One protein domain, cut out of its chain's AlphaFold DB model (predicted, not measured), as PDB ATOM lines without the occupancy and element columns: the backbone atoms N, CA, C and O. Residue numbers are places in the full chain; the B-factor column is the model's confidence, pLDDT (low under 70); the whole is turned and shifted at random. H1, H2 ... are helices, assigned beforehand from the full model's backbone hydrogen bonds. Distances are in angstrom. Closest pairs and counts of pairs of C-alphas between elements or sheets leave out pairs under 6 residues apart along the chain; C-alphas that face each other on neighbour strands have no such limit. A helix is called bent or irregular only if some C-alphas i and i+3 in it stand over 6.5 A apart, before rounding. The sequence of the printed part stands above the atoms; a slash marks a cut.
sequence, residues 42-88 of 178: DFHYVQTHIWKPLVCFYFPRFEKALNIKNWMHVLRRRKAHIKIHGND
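Overview. This is residues 42 to 88 of the 178 residues of the protein "Predicted protein" of Naegleria gruberi (UniProt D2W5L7). Two helices run the same way but staggered: H2 begins beside the middle of H1, and its residues 79 to 88 stick out at one end. Between them, the loop of residues 59 to 70 folds back from the end of H1 to the start of H2. The printed part has 47 residues with two named helices, H1 then H2, and no named strand; it is all helix. It is elongated, 35 by 19 by 14 A, and only just compact, close to loose, with a radius of gyration of the C-alphas of 11.2 A.

Along the chain. H1, residues 43 to 58, begins with C-alpha 43 at (228.912, 165.388, 194.385) and is 21.0 A long. H2, residues 71 to 88, is 24.1 A long and ends with C-alpha 88 at (223.148, 132.091, 195.433). H2 is irregular: C-alphas 84 and 87 are 7.8 A apart.

Arrangement. H2 touches H1 with residues 71 to 75 alone; the closest C-alphas, of Trp 51 and Trp 71, are 5.3 A apart. Their lines stand at a shallow tilt of 25 degrees, the same way. O i to N i+4 pairs are within hydrogen-bond range in 9 of 12 for H1 and 12 of 14 for H2.

Size, cuts and confidence. The C-alphas farthest apart, of Asp 42 and Asp 88, are 36.9 A apart. The printed part has no cut, and the link from H1 to H2 is long, 12 residues. Residues 61, 77 and 79 to 88 have pLDDT under 70.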
ATOM      1  N   ASP A  42     226.074 168.964 195.200       76.19
ATOM      2  CA  ASP A  42     227.485 168.742 195.492       76.19
ATOM      3  C   ASP A  42     227.751 167.236 195.493       76.19
ATOM      4  O   ASP A  42     227.211 166.475 196.301       76.19
ATOM      5  N   PHE A  43     228.561 166.789 194.534       70.69
ATOM      6  CA  PHE A  43     228.912 165.388 194.385       70.69
ATOM      7  C   PHE A  43     229.437 164.825 195.709       70.69
ATOM      8  O   PHE A  43     229.097 163.697 196.068       70.69
ATOM      9  N   HIS A  44     230.186 165.622 196.475       73.12
ATOM     10  CA  HIS A  44     230.667 165.238 197.792       73.12
ATOM     11  C   HIS A  44     229.520 164.990 198.783       73.12
ATOM     12  O   HIS A  44     229.532 163.993 199.511       73.12
ATOM     13  N   TYR A  45     228.488 165.833 198.766       79.75
ATOM     14  CA  TYR A  45     227.303 165.666 199.602       79.75
ATOM     15  C   TYR A  45     226.579 164.349 199.297       79.75
ATOM     16  O   TYR A  45     226.318 163.565 200.213       79.75
ATOM     17  N   VAL A  46     226.339 164.053 198.015       75.44
ATOM     18  CA  VAL A  46     225.673 162.811 197.572       75.44
ATOM     19  C   VAL A  46     226.514 161.577 197.920       75.44
ATOM     20  O   VAL A  46     225.985 160.569 198.395       75.44
ATOM     21  N   GLN A  47     227.833 161.644 197.717       78.31
ATOM     22  CA  GLN A  47     228.761 160.572 198.080       78.31
ATOM     23  C   GLN A  47     228.678 160.232 199.568       78.31
ATOM     24  O   GLN A  47     228.533 159.063 199.926       78.31
ATOM     25  N   THR A  48     228.724 161.254 200.418       77.56
ATOM     26  CA  THR A  48     228.817 161.097 201.870       77.56
ATOM     27  C   THR A  48     227.487 160.714 202.513       77.56
ATOM     28  O   THR A  48     227.474 159.867 203.402       77.56
ATOM     29  N   HIS A  49     226.373 161.292 202.057       80.62
ATOM     30  CA  HIS A  49     225.078 161.166 202.740       80.62
ATOM     31  C   HIS A  49     224.133 160.151 202.098       80.62
ATOM     32  O   HIS A  49     223.185 159.720 202.748       80.62
ATOM     33  N   ILE A  50     224.376 159.750 200.848       80.19
ATOM     34  CA  ILE A  50     223.502 158.813 200.132       80.19
ATOM     35  C   ILE A  50     224.267 157.538 199.795       80.19
ATOM     36  O   ILE A  50     223.926 156.459 200.279       80.19
ATOM     37  N   TRP A  51     225.333 157.639 198.999       82.06
ATOM     38  CA  TRP A  51     225.983 156.440 198.468       82.06
ATOM     39  C   TRP A  51     226.757 155.655 199.510       82.06
ATOM     40  O   TRP A  51     226.647 154.431 199.542       82.06
ATOM     41  N   LYS A  52     227.512 156.336 200.371       84.12
ATOM     42  CA  LYS A  52     228.276 155.690 201.435       84.12
ATOM     43  C   LYS A  52     227.374 154.923 202.417       84.12
ATOM     44  O   LYS A  52     227.614 153.728 202.585       84.12
ATOM     45  N   PRO A  53     226.306 155.514 202.995       81.00
ATOM     46  CA  PRO A  53     225.375 154.770 203.843       81.00
ATOM     47  C   PRO A  53     224.747 153.573 203.135       81.00
ATOM     48  O   PRO A  53     224.663 152.499 203.723       81.00
ATOM     49  N   LEU A  54     224.362 153.727 201.866       77.19
ATOM     50  CA  LEU A  54     223.706 152.666 201.108       77.19
ATOM     51  C   LEU A  54     224.672 151.506 200.798       77.19
ATOM     52  O   LEU A  54     224.290 150.345 200.919       77.19
ATOM     53  N   VAL A  55     225.944 151.793 200.488       83.00
ATOM     54  CA  VAL A  55     226.995 150.764 200.379       83.00
ATOM     55  C   VAL A  55     227.200 150.062 201.713       83.00
ATOM     56  O   VAL A  55     227.149 148.839 201.748       83.00
ATOM     57  N   CYS A  56     227.413 150.804 202.799       82.12
ATOM     58  CA  CYS A  56     227.655 150.211 204.114       82.12
ATOM     59  C   CYS A  56     226.449 149.408 204.625       82.12
ATOM     60  O   CYS A  56     226.637 148.441 205.351       82.12
ATOM     61  N   PHE A  57     225.224 149.771 204.237       80.25
ATOM     62  CA  PHE A  57     224.018 149.021 204.585       80.25
ATOM     63  C   PHE A  57     223.961 147.665 203.870       80.25
ATOM     64  O   PHE A  57     223.814 146.630 204.513       80.25
ATOM     65  N   TYR A  58     224.116 147.645 202.542       70.94
ATOM     66  CA  TYR A  58     224.042 146.396 201.770       70.94
ATOM     67  C   TYR A  58     225.321 145.553 201.839       70.94
ATOM     68  O   TYR A  58     225.291 144.346 201.593       70.94
ATOM     69  N   PHE A  59     226.451 146.179 202.159       75.75
ATOM     70  CA  PHE A  59     227.766 145.560 202.231       75.75
ATOM     71  C   PHE A  59     228.446 145.966 203.548       75.75
ATOM     72  O   PHE A  59     229.400 146.744 203.524       75.75
ATOM     73  N   PRO A  60     227.999 145.424 204.697       71.81
ATOM     74  CA  PRO A  60     228.478 145.826 206.027       71.81
ATOM     75  C   PRO A  60     229.983 145.621 206.251       71.81
ATOM     76  O   PRO A  60     230.554 146.213 207.156       71.81
ATOM     77  N   ARG A  61     230.649 144.846 205.383       66.94
ATOM     78  CA  ARG A  61     232.113 144.698 205.353       66.94
ATOM     79  C   ARG A  61     232.863 145.948 204.878       66.94
ATOM     80  O   ARG A  61     234.078 145.994 204.999       66.94
ATOM     81  N   PHE A  62     232.183 146.932 204.290       76.44
ATOM     82  CA  PHE A  62     232.808 148.210 203.970       76.44
ATOM     83  C   PHE A  62     232.880 149.065 205.231       76.44
ATOM     84  O   PHE A  62     231.864 149.604 205.680       76.44
ATOM     85  N   GLU A  63     234.086 149.229 205.770       73.75
ATOM     86  CA  GLU A  63     234.304 150.147 206.878       73.75
ATOM     87  C   GLU A  63     233.942 151.579 206.477       73.75
ATOM     88  O   GLU A  63     234.344 152.099 205.432       73.75
ATOM     89  N   LYS A  64     233.205 152.264 207.358       71.62
ATOM     90  CA  LYS A  64     232.853 153.676 207.163       71.62
ATOM     91  C   LYS A  64     234.091 154.578 207.142       71.62
ATOM     92  O   LYS A  64     233.992 155.701 206.655       71.62
ATOM     93  N   ALA A  65     235.230 154.117 207.654       71.75
ATOM     94  CA  ALA A  65     236.491 154.848 207.626       71.75
ATOM     95  C   ALA A  65     237.178 154.827 206.246       71.75
ATOM     96  O   ALA A  65     238.038 155.667 205.992       71.75
ATOM     97  N   LEU A  66     236.773 153.934 205.328       70.56
ATOM     98  CA  LEU A  66     237.400 153.826 204.010       70.56
ATOM     99  C   LEU A  66     237.245 155.119 203.202       70.56
ATOM    100  O   LEU A  66     236.139 155.637 202.998       70.56
ATOM    101  N   ASN A  67     238.368 155.607 202.676       74.00
ATOM    102  CA  ASN A  67     238.412 156.787 201.819       74.00
ATOM    103  C   ASN A  67     238.094 156.425 200.357       74.00
ATOM    104  O   ASN A  67     238.955 156.430 199.474       74.00
ATOM    105  N   ILE A  68     236.835 156.069 200.096       74.88
ATOM    106  CA  ILE A  68     236.360 155.745 198.748       74.88
ATOM    107  C   ILE A  68     235.914 157.026 198.036       74.88
ATOM    108  O   ILE A  68     234.937 157.668 198.417       74.88
ATOM    109  N   LYS A  69     236.605 157.353 196.937       70.25
ATOM    110  CA  LYS A  69     236.340 158.544 196.108       70.25
ATOM    111  C   LYS A  69     234.986 158.506 195.383       70.25
ATOM    112  O   LYS A  69     234.472 159.553 194.999       70.25
ATOM    113  N   ASN A  70     234.432 157.312 195.137       73.88
ATOM    114  CA  ASN A  70     233.147 157.151 194.452       73.88
ATOM    115  C   ASN A  70     232.374 155.887 194.890       73.88
ATOM    116  O   ASN A  70     232.465 154.825 194.276       73.88
ATOM    117  N   TRP A  71     231.561 156.021 195.931       81.94
ATOM    118  CA  TRP A  71     230.666 155.009 196.489       81.94
ATOM    119  C   TRP A  71     229.550 154.567 195.526       81.94
ATOM    120  O   TRP A  71     229.164 153.399 195.530       81.94
ATOM    121  N   MET A  72     229.068 155.442 194.635       73.25
ATOM    122  CA  MET A  72     228.095 155.048 193.600       73.25
ATOM    123  C   MET A  72     228.669 153.975 192.667       73.25
ATOM    124  O   MET A  72     227.982 153.030 192.273       73.25
ATOM    125  N   HIS A  73     229.950 154.106 192.318       72.00
ATOM    126  CA  HIS A  73     230.647 153.123 191.492       72.00
ATOM    127  C   HIS A  73     230.755 151.771 192.196       72.00
ATOM    128  O   HIS A  73     230.539 150.733 191.568       72.00
ATOM    129  N   VAL A  74     231.004 151.780 193.510       75.19
ATOM    130  CA  VAL A  74     231.011 150.567 194.342       75.19
ATOM    131  C   VAL A  74     229.657 149.859 194.271       75.19
ATOM    132  O   VAL A  74     229.608 148.663 193.980       75.19
ATOM    133  N   LEU A  75     228.556 150.603 194.426       74.50
ATOM    134  CA  LEU A  75     227.195 150.068 194.303       74.50
ATOM    135  C   LEU A  75     226.916 149.441 192.940       74.50
ATOM    136  O   LEU A  75     226.481 148.291 192.865       74.50
ATOM    137  N   ARG A  76     227.177 150.179 191.852       70.19
ATOM    138  CA  ARG A  76     226.911 149.714 190.480       70.19
ATOM    139  C   ARG A  76     227.658 148.418 190.173       70.19
ATOM    140  O   ARG A  76     227.084 147.499 189.591       70.19
ATOM    141  N   ARG A  77     228.918 148.318 190.598       67.69
ATOM    142  CA  ARG A  77     229.751 147.137 190.337       67.69
ATOM    143  C   ARG A  77     229.400 145.957 191.224       67.69
ATOM    144  O   ARG A  77     229.352 144.843 190.716       67.69
ATOM    145  N   ARG A  78     229.079 146.175 192.503       70.75
ATOM    146  CA  ARG A  78     228.579 145.096 193.369       70.75
ATOM    147  C   ARG A  78     227.268 144.525 192.846       70.75
ATOM    148  O   ARG A  78     227.137 143.310 192.767       70.75
ATOM    149  N   LYS A  79     226.355 145.382 192.384       67.50
ATOM    150  CA  LYS A  79     225.129 144.948 191.706       67.50
ATOM    151  C   LYS A  79     225.429 144.116 190.452       67.50
ATOM    152  O   LYS A  79     224.806 143.079 190.256       67.50
ATOM    153  N   ALA A  80     226.386 144.534 189.621       63.31
ATOM    154  CA  ALA A  80     226.788 143.778 188.432       63.31
ATOM    155  C   ALA A  80     227.427 142.420 188.780       63.31
ATOM    156  O   ALA A  80     227.079 141.415 188.174       63.31
ATOM    157  N   HIS A  81     228.295 142.371 189.792       63.62
ATOM    158  CA  HIS A  81     228.900 141.129 190.275       63.62
ATOM    159  C   HIS A  81     227.844 140.156 190.818       63.62
ATOM    160  O   HIS A  81     227.863 138.978 190.478       63.62
ATOM    161  N   ILE A  82     226.885 140.647 191.612       64.69
ATOM    162  CA  ILE A  82     225.737 139.853 192.079       64.69
ATOM    163  C   ILE A  82     224.917 139.342 190.890       64.69
ATOM    164  O   ILE A  82     224.478 138.203 190.896       64.69
ATOM    165  N   LYS A  83     224.742 140.135 189.831       63.03
ATOM    166  CA  LYS A  83     224.016 139.683 188.636       63.03
ATOM    167  C   LYS A  83     224.713 138.520 187.914       63.03
ATOM    168  O   LYS A  83     224.028 137.694 187.329       63.03
ATOM    169  N   ILE A  84     226.048 138.478 187.923       62.97
ATOM    170  CA  ILE A  84     226.834 137.450 187.221       62.97
ATOM    171  C   ILE A  84     227.010 136.196 188.088       62.97
ATOM    172  O   ILE A  84     226.884 135.083 187.592       62.97
ATOM    173  N   HIS A  85     227.296 136.376 189.378       58.12
ATOM    174  CA  HIS A  85     227.717 135.295 190.281       58.12
ATOM    175  C   HIS A  85     226.692 134.971 191.373       58.12
ATOM    176  O   HIS A  85     226.906 134.079 192.184       58.12
ATOM    177  N   GLY A  86     225.605 135.733 191.452       56.78
ATOM    178  CA  GLY A  86     224.711 135.758 192.602       56.78
ATOM    179  C   GLY A  86     223.433 134.954 192.449       56.78
ATOM    180  O   GLY A  86     222.469 135.295 193.126       56.78
ATOM    181  N   ASN A  87     223.417 133.881 191.650       56.97
ATOM    182  CA  ASN A  87     222.318 132.907 191.734       56.97
ATOM    183  C   ASN A  87     222.110 132.420 193.188       56.97
ATOM    184  O   ASN A  87     220.974 132.187 193.587       56.97
ATOM    185  N   ASP A  88     223.177 132.413 193.998       54.03
ATOM    186  CA  ASP A  88     223.148 132.091 195.433       54.03
ATOM    187  C   ASP A  88     223.336 133.311 196.358       54.03
ATOM    188  O   ASP A  88     223.418 133.175 197.581       54.03
TER     189      ASP A  88